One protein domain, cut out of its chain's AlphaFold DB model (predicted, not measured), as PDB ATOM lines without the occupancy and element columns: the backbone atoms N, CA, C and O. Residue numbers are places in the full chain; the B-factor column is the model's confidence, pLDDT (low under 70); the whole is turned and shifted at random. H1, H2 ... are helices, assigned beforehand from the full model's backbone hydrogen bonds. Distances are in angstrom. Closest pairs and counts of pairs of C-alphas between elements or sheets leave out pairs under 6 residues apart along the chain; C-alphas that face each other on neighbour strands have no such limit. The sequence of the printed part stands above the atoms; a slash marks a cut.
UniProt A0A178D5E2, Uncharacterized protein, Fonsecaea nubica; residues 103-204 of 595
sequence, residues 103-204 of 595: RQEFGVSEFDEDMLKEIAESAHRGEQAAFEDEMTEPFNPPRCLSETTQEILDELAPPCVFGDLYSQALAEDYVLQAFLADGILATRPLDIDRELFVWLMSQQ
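This is residues 103 to 204 of the 595 residues of an uncharacterized protein of Fonsecaea nubica (UniProt A0A178D5E2). Six short, mostly crossed helices make an elongated body, with H4 near the middle, H1, H2 and H6 towards one end, and H5 and H3 towards the other. The 102 printed residues hold H1 to H6 in chain order and no named strand: all helix. The whole is compact, radius of gyration of the C-alphas 14.2 A, spanning 41 by 24 by 22 A.

The longest helix, H6, residues 191 to 204, touches H1, residues 115 to 125, with residues 192 to 196 alone; the closest C-alphas, Ile 119 and Leu 196, are 7.1 A apart. H2, residues 127 to 136, touches H4, residues 162 to 171, about perpendicular at 82 degrees, closest C-alphas Met 135 and Gly 163, 4.3 A. H5, residues 173 to 181, touches H4 only at the corner, closest C-alphas Ala 169 and Leu 176, 4.3 A. H3, residues 147 to 155, touches H5 at a steep tilt of 62 degrees, closest C-alphas Thr 149 and Ala 178, 5.9 A. In H1 to H6 every O i to N i+4 pair is within hydrogen-bond range.

H1 begins at C-alpha 115 (70.209, 39.303, 75.524); H6, 19.9 A long, ends at C-alpha 204 (71.407, 43.379, 95.763).

The printed part has no cut and no long link. Residues 156 to 159 have pLDDT under 70.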
ATOM      1  N   ARG A 103      64.491  48.833  85.153       86.25
ATOM      2  CA  ARG A 103      64.961  48.920  83.764       86.25
ATOM      3  C   ARG A 103      64.875  50.355  83.237       86.25
ATOM      4  O   ARG A 103      65.843  50.853  82.674       86.25
ATOM      5  N   GLN A 104      63.756  51.044  83.473       84.06
ATOM      6  CA  GLN A 104      63.564  52.448  83.089       84.06
ATOM      7  C   GLN A 104      64.535  53.404  83.799       84.06
ATOM      8  O   GLN A 104      65.037  54.322  83.156       84.06
ATOM      9  N   GLU A 105      64.819  53.175  85.083       81.31
ATOM     10  CA  GLU A 105      65.741  53.966  85.913       81.31
ATOM     11  C   GLU A 105      67.163  53.996  85.332       81.31
ATOM     12  O   GLU A 105      67.778  55.058  85.265       81.31
ATOM     13  N   PHE A 106      67.639  52.868  84.793       83.31
ATOM     14  CA  PHE A 106      68.957  52.750  84.151       83.31
ATOM     15  C   PHE A 106      68.920  52.837  82.613       83.31
ATOM     16  O   PHE A 106      69.879  52.480  81.920       83.31
ATOM     17  N   GLY A 107      67.815  53.340  82.051       77.19
ATOM     18  CA  GLY A 107      67.678  53.614  80.618       77.19
ATOM     19  C   GLY A 107      67.670  52.368  79.725       77.19
ATOM     20  O   GLY A 107      68.193  52.418  78.612       77.19
ATOM     21  N   VAL A 108      67.104  51.260  80.208       83.69
ATOM     22  CA  VAL A 108      66.972  49.964  79.521       83.69
ATOM     23  C   VAL A 108      65.505  49.719  79.113       83.69
ATOM     24  O   VAL A 108      64.571  50.148  79.793       83.69
ATOM     25  N   SER A 109      65.274  49.058  77.975       79.81
ATOM     26  CA  SER A 109      63.939  48.809  77.395       79.81
ATOM     27  C   SER A 109      63.179  47.628  78.034       79.81
ATOM     28  O   SER A 109      63.670  46.996  78.971       79.81
ATOM     29  N   GLU A 110      61.993  47.276  77.495       81.62
ATOM     30  CA  GLU A 110      61.434  45.910  77.647       81.62
ATOM     31  C   GLU A 110      62.561  44.884  77.352       81.62
ATOM     32  O   GLU A 110      63.400  45.137  76.481       81.62
ATOM     33  N   PHE A 111      62.633  43.790  78.123       82.81
ATOM     34  CA  PHE A 111      63.730  42.813  78.047       82.81
ATOM     35  C   PHE A 111      63.742  42.044  76.721       82.81
ATOM     36  O   PHE A 111      62.691  41.604  76.251       82.81
ATOM     37  N   ASP A 112      64.934  41.871  76.144       80.12
ATOM     38  CA  ASP A 112      65.153  41.121  74.907       80.12
ATOM     39  C   ASP A 112      65.557  39.669  75.217       80.12
ATOM     40  O   ASP A 112      66.481  39.417  75.990       80.12
ATOM     41  N   GLU A 113      64.878  38.694  74.606       77.62
ATOM     42  CA  GLU A 113      65.189  37.273  74.801       77.62
ATOM     43  C   GLU A 113      66.559  36.886  74.212       77.62
ATOM     44  O   GLU A 113      67.177  35.949  74.721       77.62
ATOM     45  N   ASP A 114      67.075  37.617  73.213       77.56
ATOM     46  CA  ASP A 114      68.419  37.372  72.665       77.56
ATOM     47  C   ASP A 114      69.521  37.777  73.674       77.56
ATOM     48  O   ASP A 114      70.523  37.071  73.823       77.56
ATOM     49  N   MET A 115      69.295  38.840  74.462       83.50
ATOM     50  CA  MET A 115      70.209  39.303  75.524       83.50
ATOM     51  C   MET A 115      70.401  38.253  76.631       83.50
ATOM     52  O   MET A 115      71.469  38.163  77.240       83.50
ATOM     53  N   LEU A 116      69.394  37.399  76.867       81.31
ATOM     54  CA  LEU A 116      69.465  36.322  77.858       81.31
ATOM     55  C   LEU A 116      70.653  35.382  77.607       81.31
ATOM     56  O   LEU A 116      71.237  34.872  78.564       81.31
ATOM     57  N   LYS A 117      71.023  35.166  76.337       81.06
ATOM     58  CA  LYS A 117      72.159  34.312  75.981       81.06
ATOM     59  C   LYS A 117      73.497  34.987  76.260       81.06
ATOM     60  O   LYS A 117      74.381  34.342  76.814       81.06
ATOM     61  N   GLU A 118      73.645  36.271  75.940       85.25
ATOM     62  CA  GLU A 118      74.884  37.009  76.227       85.25
ATOM     63  C   GLU A 118      75.163  37.060  77.739       85.25
ATOM     64  O   GLU A 118      76.293  36.818  78.168       85.25
ATOM     65  N   ILE A 119      74.116  37.243  78.554       85.25
ATOM     66  CA  ILE A 119      74.196  37.182  80.022       85.25
ATOM     67  C   ILE A 119      74.537  35.763  80.508       85.25
ATOM     68  O   ILE A 119      75.408  35.611  81.365       85.25
ATOM     69  N   ALA A 120      73.911  34.717  79.952       82.44
ATOM     70  CA  ALA A 120      74.204  33.325  80.316       82.44
ATOM     71  C   ALA A 120      75.662  32.939  80.025       82.44
ATOM     72  O   ALA A 120      76.342  32.366  80.879       82.44
ATOM     73  N   GLU A 121      76.164  33.303  78.842       84.94
ATOM     74  CA  GLU A 121      77.562  33.096  78.482       84.94
ATOM     75  C   GLU A 121      78.507  33.898  79.389       84.94
ATOM     76  O   GLU A 121      79.537  33.376  79.809       84.94
ATOM     77  N   SER A 122      78.168  35.148  79.719       84.62
ATOM     78  CA  SER A 122      78.988  36.005  80.585       84.62
ATOM     79  C   SER A 122      79.065  35.471  82.025       84.62
ATOM     80  O   SER A 122      80.148  35.409  82.617       84.62
ATOM     81  N   ALA A 123      77.948  34.963  82.558       83.25
ATOM     82  CA  ALA A 123      77.902  34.247  83.832       83.25
ATOM     83  C   ALA A 123      78.731  32.950  83.797       83.25
ATOM     84  O   ALA A 123      79.516  32.698  84.712       83.25
ATOM     85  N   HIS A 124      78.628  32.157  82.723       84.00
ATOM     86  CA  HIS A 124      79.421  30.937  82.534       84.00
ATOM     87  C   HIS A 124      80.931  31.230  82.414       84.00
ATOM     88  O   HIS A 124      81.754  30.480  82.939       84.00
ATOM     89  N   ARG A 125      81.318  32.340  81.769       86.56
ATOM     90  CA  ARG A 125      82.716  32.807  81.687       86.56
ATOM     91  C   ARG A 125      83.236  33.423  82.997       86.56
ATOM     92  O   ARG A 125      84.439  33.642  83.114       86.56
ATOM     93  N   GLY A 126      82.366  33.672  83.981       83.75
ATOM     94  CA  GLY A 126      82.707  34.299  85.265       83.75
ATOM     95  C   GLY A 126      82.887  35.822  85.201       83.75
ATOM     96  O   GLY A 126      83.299  36.432  86.185       83.75
ATOM     97  N   GLU A 127      82.562  36.446  84.068       85.44
ATOM     98  CA  GLU A 127      82.673  37.894  83.848       85.44
ATOM     99  C   GLU A 127      81.722  38.671  84.770       85.44
ATOM    100  O   GLU A 127      82.115  39.674  85.358       85.44
ATOM    101  N   GLN A 128      80.507  38.155  84.987       82.56
ATOM    102  CA  GLN A 128      79.522  38.754  85.893       82.56
ATOM    103  C   GLN A 128      79.989  38.801  87.360       82.56
ATOM    104  O   GLN A 128      79.624  39.729  88.080       82.56
ATOM    105  N   ALA A 129      80.819  37.851  87.804       83.25
ATOM    106  CA  ALA A 129      81.399  37.890  89.148       83.25
ATOM    107  C   ALA A 129      82.478  38.981  89.261       83.25
ATOM    108  O   ALA A 129      82.489  39.728  90.233       83.25
ATOM    109  N   ALA A 130      83.322  39.138  88.234       87.19
ATOM    110  CA  ALA A 130      84.300  40.226  88.177       87.19
ATOM    111  C   ALA A 130      83.632  41.613  88.082       87.19
ATOM    112  O   ALA A 130      84.131  42.571  88.664       87.19
ATOM    113  N   PHE A 131      82.487  41.710  87.399       88.12
ATOM    114  CA  PHE A 131      81.665  42.921  87.340       88.12
ATOM    115  C   PHE A 131      81.011  43.247  88.696       88.12
ATOM    116  O   PHE A 131      80.970  44.410  89.089       88.12
ATOM    117  N   GLU A 132      80.532  42.245  89.446       87.06
ATOM    118  CA  GLU A 132      80.036  42.454  90.815       87.06
ATOM    119  C   GLU A 132      81.163  42.878  91.781       87.06
ATOM    120  O   GLU A 132      80.965  43.811  92.563       87.06
ATOM    121  N   ASP A 133      82.353  42.275  91.686       87.69
ATOM    122  CA  ASP A 133      83.538  42.717  92.437       87.69
ATOM    123  C   ASP A 133      83.885  44.189  92.102       87.69
ATOM    124  O   ASP A 133      84.005  45.008  93.012       87.69
ATOM    125  N   GLU A 134      83.969  44.564  90.816       89.31
ATOM    126  CA  GLU A 134      84.271  45.942  90.377       89.31
ATOM    127  C   GLU A 134      83.229  46.956  90.879       89.31
ATOM    128  O   GLU A 134      83.586  47.987  91.452       89.31
ATOM    129  N   MET A 135      81.934  46.664  90.724       89.94
ATOM    130  CA  MET A 135      80.856  47.567  91.150       89.94
ATOM    131  C   MET A 135      80.769  47.731  92.673       89.94
ATOM    132  O   MET A 135      80.227  48.734  93.145       89.94
ATOM    133  N   THR A 136      81.307  46.789  93.450       84.56
ATOM    134  CA  THR A 136      81.335  46.857  94.920       84.56
ATOM    135  C   THR A 136      82.665  47.371  95.494       84.56
ATOM    136  O   THR A 136      82.761  47.574  96.709       84.56
ATOM    137  N   GLU A 137      83.674  47.682  94.664       85.94
ATOM    138  CA  GLU A 137      84.922  48.295  95.141       85.94
ATOM    139  C   GLU A 137      84.693  49.719  95.710       85.94
ATOM    140  O   GLU A 137      84.018  50.545  95.084       85.94
ATOM    141  N   PRO A 138      85.291  50.072  96.871       84.31
ATOM    142  CA  PRO A 138      85.225  51.426  97.426       84.31
ATOM    143  C   PRO A 138      85.906  52.466  96.524       84.31
ATOM    144  O   PRO A 138      87.125  52.435  96.313       84.31
ATOM    145  N   PHE A 139      85.140  53.448  96.046       82.81
ATOM    146  CA  PHE A 139      85.660  54.445  95.118       82.81
ATOM    147  C   PHE A 139      86.634  55.420  95.796       82.81
ATOM    148  O   PHE A 139      86.450  55.853  96.935       82.81
ATOM    149  N   ASN A 140      87.691  55.789  95.071       81.31
ATOM    150  CA  ASN A 140      88.711  56.733  95.520       81.31
ATOM    151  C   ASN A 140      88.928  57.800  94.428       81.31
ATOM    152  O   ASN A 140      89.567  57.495  93.418       81.31
ATOM    153  N   PRO A 141      88.425  59.041  94.595       75.31
ATOM    154  CA  PRO A 141      88.416  60.031  93.520       75.31
ATOM    155  C   PRO A 141      89.821  60.426  93.027       75.31
ATOM    156  O   PRO A 141      90.723  60.680  93.838       75.31
ATOM    157  N   PRO A 142      90.015  60.553  91.698       78.00
ATOM    158  CA  PRO A 142      91.186  61.201  91.117       78.00
ATOM    159  C   PRO A 142      91.416  62.613  91.678       78.00
ATOM    160  O   PRO A 142      90.491  63.337  92.026       78.00
ATOM    161  N   ARG A 143      92.677  63.056  91.730       74.94
ATOM    162  CA  ARG A 143      93.051  64.362  92.323       74.94
ATOM    163  C   ARG A 143      92.823  65.579  91.417       74.94
ATOM    164  O   ARG A 143      93.210  66.686  91.790       74.94
ATOM    165  N   CYS A 144      92.318  65.376  90.205       82.06
ATOM    166  CA  CYS A 144      92.230  66.391  89.155       82.06
ATOM    167  C   CYS A 144      90.953  66.171  88.335       82.06
ATOM    168  O   CYS A 144      91.031  65.785  87.174       82.06
ATOM    169  N   LEU A 145      89.806  66.363  88.983       86.88
ATOM    170  CA  LEU A 145      88.478  66.287  88.374       86.88
ATOM    171  C   LEU A 145      88.014  67.683  87.933       86.88
ATOM    172  O   LEU A 145      88.536  68.698  88.408       86.88
ATOM    173  N   SER A 146      87.037  67.733  87.033       88.25
ATOM    174  CA  SER A 146      86.320  68.959  86.691       88.25
ATOM    175  C   SER A 146      85.438  69.445  87.848       88.25
ATOM    176  O   SER A 146      85.076  68.686  88.746       88.25
ATOM    177  N   GLU A 147      85.072  70.730  87.809       88.81
ATOM    178  CA  GLU A 147      84.159  71.357  88.777       88.81
ATOM    179  C   GLU A 147      82.818  70.602  88.830       88.81
ATOM    180  O   GLU A 147      82.401  70.188  89.905       88.81
ATOM    181  N   THR A 148      82.238  70.275  87.670       86.62
ATOM    182  CA  THR A 148      80.987  69.505  87.552       86.62
ATOM    183  C   THR A 148      81.085  68.091  88.130       86.62
ATOM    184  O   THR A 148      80.180  67.659  88.838       86.62
ATOM    185  N   THR A 149      82.175  67.357  87.884       87.06
ATOM    186  CA  THR A 149      82.352  66.026  88.491       87.06
ATOM    187  C   THR A 149      82.542  66.120  90.006       87.06
ATOM    188  O   THR A 149      82.058  65.254  90.728       87.06
ATOM    189  N   GLN A 150      83.204  67.168  90.509       86.06
ATOM    190  CA  GLN A 150      83.314  67.389  91.952       86.06
ATOM    191  C   GLN A 150      81.959  67.747  92.578       86.06
ATOM    192  O   GLN A 150      81.652  67.221  93.639       86.06
ATOM    193  N   GLU A 151      81.128  68.563  91.917       84.81
ATOM    194  CA  GLU A 151      79.752  68.850  92.353       84.81
ATOM    195  C   GLU A 151      78.920  67.558  92.468       84.81
ATOM    196  O   GLU A 151      78.327  67.311  93.516       84.81
ATOM    197  N   ILE A 152      78.956  66.685  91.452       83.75
ATOM    198  CA  ILE A 152      78.253  65.386  91.468       83.75
ATOM    199  C   ILE A 152      78.763  64.477  92.604       83.75
ATOM    200  O   ILE A 152      77.974  63.816  93.278       83.75
ATOM    201  N   LEU A 153      80.079  64.436  92.843       81.50
ATOM    202  CA  LEU A 153      80.663  63.635  93.927       81.50
ATOM    203  C   LEU A 153      80.387  64.210  95.325       81.50
ATOM    204  O   LEU A 153      80.310  63.437  96.276       81.50
ATOM    205  N   ASP A 154      80.233  65.529  95.461       78.06
ATOM    206  CA  ASP A 154      79.917  66.193  96.732       78.06
ATOM    207  C   ASP A 154      78.444  65.983  97.154       78.06
ATOM    208  O   ASP A 154      78.129  66.084  98.344       78.06
ATOM    209  N   GLU A 155      77.544  65.648  96.217       73.94
ATOM    210  CA  GLU A 155      76.163  65.232  96.519       73.94
ATOM    211  C   GLU A 155      76.054  63.762  96.983       73.94
ATOM    212  O   GLU A 155      75.109  63.403  97.694       73.94
ATOM    213  N   LEU A 156      77.033  62.911  96.651       68.75
ATOM    214  CA  LEU A 156      77.066  61.507  97.076       68.75
ATOM    215  C   LEU A 156      77.616  61.362  98.502       68.75
ATOM    216  O   LEU A 156      78.729  61.773  98.820       68.75
ATOM    217  N   ALA A 157      76.843  60.722  99.383       59.25
ATOM    218  CA  ALA A 157      77.215  60.546 100.785       59.25
ATOM    219  C   ALA A 157      78.324  59.477 100.956       59.25
ATOM    220  O   ALA A 157      78.059  58.298 100.722       59.25
ATOM    221  N   PRO A 158      79.545  59.827 101.415       60.94
ATOM    222  CA  PRO A 158      80.632  58.859 101.539       60.94
ATOM    223  C   PRO A 158      80.464  57.935 102.765       60.94
ATOM    224  O   PRO A 158      79.978  58.381 103.813       60.94
ATOM    225  N   PRO A 159      80.965  56.683 102.713       63.66
ATOM    226  CA  PRO A 159      81.740  56.090 101.621       63.66
ATOM    227  C   PRO A 159      80.855  55.608 100.463       63.66
ATOM    228  O   PRO A 159      79.870  54.918 100.699       63.66
ATOM    229  N   CYS A 160      81.264  55.922  99.234       73.31
ATOM    230  CA  CYS A 160      80.663  55.403  98.010       73.31
ATOM    231  C   CYS A 160      81.476  54.231  97.430       73.31
ATOM    232  O   CYS A 160      82.698  54.145  97.608       73.31
ATOM    233  N   VAL A 161      80.792  53.340  96.720       85.06
ATOM    234  CA  VAL A 161      81.369  52.283  95.877       85.06
ATOM    235  C   VAL A 161      81.273  52.675  94.400       85.06
ATOM    236  O   VAL A 161      80.556  53.608  94.038       85.06
ATOM    237  N   PHE A 162      82.006  51.992  93.524       88.19
ATOM    238  CA  PHE A 162      82.014  52.326  92.095       88.19
ATOM    239  C   PHE A 162      80.622  52.217  91.445       88.19
ATOM    240  O   PHE A 162      80.256  53.065  90.629       88.19
ATOM    241  N   GLY A 163      79.800  51.254  91.873       87.62
ATOM    242  CA  GLY A 163      78.422  51.098  91.408       87.62
ATOM    243  C   GLY A 163      77.487  52.261  91.764       87.62
ATOM    244  O   GLY A 163      76.528  52.487  91.030       87.62
ATOM    245  N   ASP A 164      77.785  53.067  92.795       83.69
ATOM    246  CA  ASP A 164      77.033  54.307  93.066       83.69
ATOM    247  C   ASP A 164      77.245  55.323  91.934       83.69
ATOM    248  O   ASP A 164      76.307  55.977  91.479       83.69
ATOM    249  N   LEU A 165      78.481  55.425  91.433       86.81
ATOM    250  CA  LEU A 165      78.824  56.281  90.294       86.81
ATOM    251  C   LEU A 165      78.234  55.733  88.997       86.81
ATOM    252  O   LEU A 165      77.720  56.488  88.173       86.81
ATOM    253  N   TYR A 166      78.307  54.414  88.823       89.25
ATOM    254  CA  TYR A 166      77.771  53.731  87.654       89.25
ATOM    255  C   TYR A 166      76.253  53.927  87.545       89.25
ATOM    256  O   TYR A 166      75.760  54.296  86.483       89.25
ATOM    257  N   SER A 167      75.537  53.804  88.667       87.38
ATOM    258  CA  SER A 167      74.108  54.113  88.805       87.38
ATOM    259  C   SER A 167      73.774  55.530  88.316       87.38
ATOM    260  O   SER A 167      72.976  55.691  87.389       87.38
ATOM    261  N   GLN A 168      74.458  56.556  88.842       85.00
ATOM    262  CA  GLN A 168      74.249  57.955  88.433       85.00
ATOM    263  C   GLN A 168      74.552  58.183  86.939       85.00
ATOM    264  O   GLN A 168      73.813  58.881  86.245       85.00
ATOM    265  N   ALA A 169      75.604  57.551  86.410       88.75
ATOM    266  CA  ALA A 169      75.970  57.643  84.998       88.75
ATOM    267  C   ALA A 169      75.034  56.861  84.052       88.75
ATOM    268  O   ALA A 169      74.990  57.158  82.857       88.75
ATOM    269  N   LEU A 170      74.281  55.872  84.541       87.88
ATOM    270  CA  LEU A 170      73.221  55.231  83.758       87.88
ATOM    271  C   LEU A 170      71.912  56.030  83.784       87.88
ATOM    272  O   LEU A 170      71.224  56.067  82.760       87.88
ATOM    273  N   ALA A 171      71.603  56.689  84.905       83.31
ATOM    274  CA  ALA A 171      70.415  57.522  85.063       83.31
ATOM    275  C   ALA A 171      70.499  58.849  84.278       83.31
ATOM    276  O   ALA A 171      69.540  59.228  83.601       83.31
ATOM    277  N   GLU A 172      71.638  59.555  84.323       84.88
ATOM    278  CA  GLU A 172      71.755  60.921  83.787       84.88
ATOM    279  C   GLU A 172      72.912  61.082  82.777       84.88
ATOM    280  O   GLU A 172      74.092  61.068  83.122       84.88
ATOM    281  N   ASP A 173      72.597  61.313  81.491       87.75
ATOM    282  CA  ASP A 173      73.622  61.353  80.426       87.75
ATOM    283  C   ASP A 173      74.658  62.484  80.595       87.75
ATOM    284  O   ASP A 173      75.783  62.344  80.123       87.75
ATOM    285  N   TYR A 174      74.346  63.582  81.299       90.25
ATOM    286  CA  TYR A 174      75.358  64.613  81.578       90.25
ATOM    287  C   TYR A 174      76.385  64.150  82.627       90.25
ATOM    288  O   TYR A 174      77.563  64.478  82.486       90.25
ATOM    289  N   VAL A 175      75.973  63.336  83.612       90.56
ATOM    290  CA  VAL A 175      76.878  62.663  84.558       90.56
ATOM    291  C   VAL A 175      77.771  61.685  83.797       90.56
ATOM    292  O   VAL A 175      78.989  61.698  83.968       90.56
ATOM    293  N   LEU A 176      77.193  60.919  82.864       91.50
ATOM    294  CA  LEU A 176      77.944  60.035  81.969       91.50
ATOM    295  C   LEU A 176      79.004  60.793  81.157       91.50
ATOM    296  O   LEU A 176      80.156  60.360  81.115       91.50
ATOM    297  N   GLN A 177      78.663  61.936  80.545       93.50
ATOM    298  CA  GLN A 177      79.655  62.744  79.823       93.50
ATOM    299  C   GLN A 177      80.753  63.286  80.757       93.50
ATOM    300  O   GLN A 177      81.919  63.300  80.361       93.50
ATOM    301  N   ALA A 178      80.415  63.707  81.980       91.88
ATOM    302  CA  ALA A 178      81.381  64.217  82.956       91.88
ATOM    303  C   ALA A 178      82.364  63.123  83.418       91.88
ATOM    304  O   ALA A 178      83.582  63.302  83.345       91.88
ATOM    305  N   PHE A 179      81.852  61.948  83.792       93.25
ATOM    306  CA  PHE A 179      82.666  60.817  84.247       93.25
ATOM    307  C   PHE A 179      83.530  60.215  83.126       93.25
ATOM    308  O   PHE A 179      84.635  59.746  83.401       93.25
ATOM    309  N   LEU A 180      83.081  60.270  81.865       92.88
ATOM    310  CA  LEU A 180      83.906  59.926  80.698       92.88
ATOM    311  C   LEU A 180      84.993  60.980  80.419       92.88
ATOM    312  O   LEU A 180      86.107  60.622  80.040       92.88
ATOM    313  N   ALA A 181      84.695  62.271  80.600       92.00
ATOM    314  CA  ALA A 181      85.645  63.357  80.350       92.00
ATOM    315  C   ALA A 181      86.799  63.385  81.369       92.00
ATOM    316  O   ALA A 181      87.948  63.600  80.980       92.00
ATOM    317  N   ASP A 182      86.503  63.127  82.646       90.81
ATOM    318  CA  ASP A 182      87.500  63.058  83.724       90.81
ATOM    319  C   ASP A 182      88.127  61.658  83.902       90.81
ATOM    320  O   ASP A 182      89.011  61.472  84.741       90.81
ATOM    321  N   GLY A 183      87.707  60.666  83.106       88.81
ATOM    322  CA  GLY A 183      88.276  59.314  83.111       88.81
ATOM    323  C   GLY A 183      87.923  58.468  84.341       88.81
ATOM    324  O   GLY A 183      88.676  57.557  84.679       88.81
ATOM    325  N   ILE A 184      86.797  58.759  85.001       89.31
ATOM    326  CA  ILE A 184      86.181  57.879  86.010       89.31
ATOM    327  C   ILE A 184      85.605  56.631  85.327       89.31
ATOM    328  O   ILE A 184      85.770  55.524  85.829       89.31
ATOM    329  N   LEU A 185      84.984  56.803  84.156       89.75
ATOM    330  CA  LEU A 185      84.574  55.711  83.275       89.75
ATOM    331  C   LEU A 185      85.552  55.621  82.097       89.75
ATOM    332  O   LEU A 185      85.790  56.609  81.403       89.75
ATOM    333  N   ALA A 186      86.112  54.434  81.851       87.56
ATOM    334  CA  ALA A 186      87.075  54.218  80.766       87.56
ATOM    335  C   ALA A 186      86.420  54.214  79.369       87.56
ATOM    336  O   ALA A 186      87.034  54.622  78.380       87.56
ATOM    337  N   THR A 187      85.172  53.750  79.289       90.50
ATOM    338  CA  THR A 187      84.350  53.650  78.075       90.50
ATOM    339  C   THR A 187      82.883  53.887  78.420       90.50
ATOM    340  O   THR A 187      82.476  53.725  79.569       90.50
ATOM    341  N   ARG A 188      82.062  54.264  77.430       91.31
ATOM    342  CA  ARG A 188      80.607  54.349  77.625       91.31
ATOM    343  C   ARG A 188      80.044  52.930  77.830       91.31
ATOM    344  O   ARG A 188      80.397  52.079  77.013       91.31
ATOM    345  N   PRO A 189      79.174  52.694  78.831       91.00
ATOM    346  CA  PRO A 189      78.494  51.414  79.016       91.00
ATOM    347  C   PRO A 189      77.799  50.912  77.749       91.00
ATOM    348  O   PRO A 189      77.070  51.673  77.097       91.00
ATOM    349  N   LEU A 190      78.028  49.641  77.433       88.56
ATOM    350  CA  LEU A 190      77.319  48.864  76.422       88.56
ATOM    351  C   LEU A 190      75.941  48.426  76.941       88.56
ATOM    352  O   LEU A 190      75.646  48.514  78.134       88.56
ATOM    353  N   ASP A 191      75.097  47.922  76.042       85.88
ATOM    354  CA  ASP A 191      73.755  47.450  76.402       85.88
ATOM    355  C   ASP A 191      73.808  46.216  77.329       85.88
ATOM    356  O   ASP A 191      73.050  46.143  78.294       85.88
ATOM    357  N   ILE A 192      74.779  45.315  77.124       85.00
ATOM    358  CA  ILE A 192      75.056  44.186  78.027       85.00
ATOM    359  C   ILE A 192      75.514  44.646  79.422       85.00
ATOM    360  O   ILE A 192      75.032  44.116  80.420       85.00
ATOM    361  N   ASP A 193      76.366  45.673  79.525       87.38
ATOM    362  CA  ASP A 193      76.839  46.183  80.824       87.38
ATOM    363  C   ASP A 193      75.677  46.780  81.645       87.38
ATOM    364  O   ASP A 193      75.602  46.618  82.864       87.38
ATOM    365  N   ARG A 194      74.727  47.438  80.961       89.00
ATOM    366  CA  ARG A 194      73.488  47.969  81.558       89.00
ATOM    367  C   ARG A 194      72.585  46.853  82.078       89.00
ATOM    368  O   ARG A 194      72.061  46.958  83.182       89.00
ATOM    369  N   GLU A 195      72.408  45.789  81.301       88.50
ATOM    370  CA  GLU A 195      71.589  44.633  81.686       88.50
ATOM    371  C   GLU A 195      72.219  43.858  82.855       88.50
ATOM    372  O   GLU A 195      71.523  43.530  83.819       88.50
ATOM    373  N   LEU A 196      73.541  43.654  82.841       88.31
ATOM    374  CA  LEU A 196      74.290  43.100  83.975       88.31
ATOM    375  C   LEU A 196      74.133  43.967  85.234       88.31
ATOM    376  O   LEU A 196      73.935  43.421  86.322       88.31
ATOM    377  N   PHE A 197      74.138  45.299  85.103       89.81
ATOM    378  CA  PHE A 197      73.884  46.208  86.223       89.81
ATOM    379  C   PHE A 197      72.444  46.114  86.754       89.81
ATOM    380  O   PHE A 197      72.252  46.015  87.964       89.81
ATOM    381  N   VAL A 198      71.427  46.052  85.885       88.81
ATOM    382  CA  VAL A 198      70.025  45.817  86.293       88.81
ATOM    383  C   VAL A 198      69.884  44.486  87.048       88.81
ATOM    384  O   VAL A 198      69.204  44.428  88.077       88.81
ATOM    385  N   TRP A 199      70.552  43.423  86.588       88.19
ATOM    386  CA  TRP A 199      70.577  42.129  87.281       88.19
ATOM    387  C   TRP A 199      71.257  42.212  88.649       88.19
ATOM    388  O   TRP A 199      70.709  41.713  89.633       88.19
ATOM    389  N   LEU A 200      72.426  42.857  88.723       88.19
ATOM    390  CA  LEU A 200      73.166  43.071  89.966       88.19
ATOM    391  C   LEU A 200      72.322  43.855  90.978       88.19
ATOM    392  O   LEU A 200      72.179  43.419  92.118       88.19
ATOM    393  N   MET A 201      71.692  44.953  90.557       86.88
ATOM    394  CA  MET A 201      70.799  45.743  91.406       86.88
ATOM    395  C   MET A 201      69.615  44.910  91.911       86.88
ATOM    396  O   MET A 201      69.340  44.914  93.109       86.88
ATOM    397  N   SER A 202      68.965  44.119  91.050       87.81
ATOM    398  CA  SER A 202      67.855  43.243  91.460       87.81
ATOM    399  C   SER A 202      68.284  42.205  92.512       87.81
ATOM    400  O   SER A 202      67.596  42.022  93.520       87.81
ATOM    401  N   GLN A 203      69.466  41.593  92.351       86.06
ATOM    402  CA  GLN A 203      70.045  40.693  93.356       86.06
ATOM    403  C   GLN A 203      70.398  41.414  94.665       86.06
ATOM    404  O   GLN A 203      70.119  40.901  95.746       86.06
ATOM    405  N   GLN A 204      71.007  42.597  94.591       85.75
ATOM    406  CA  GLN A 204      71.407  43.379  95.763       85.75
ATOM    407  C   GLN A 204      70.176  43.829  96.570       85.75
ATOM    408  O   GLN A 204      70.191  43.748  97.797       85.75
TER     409      GLN A 204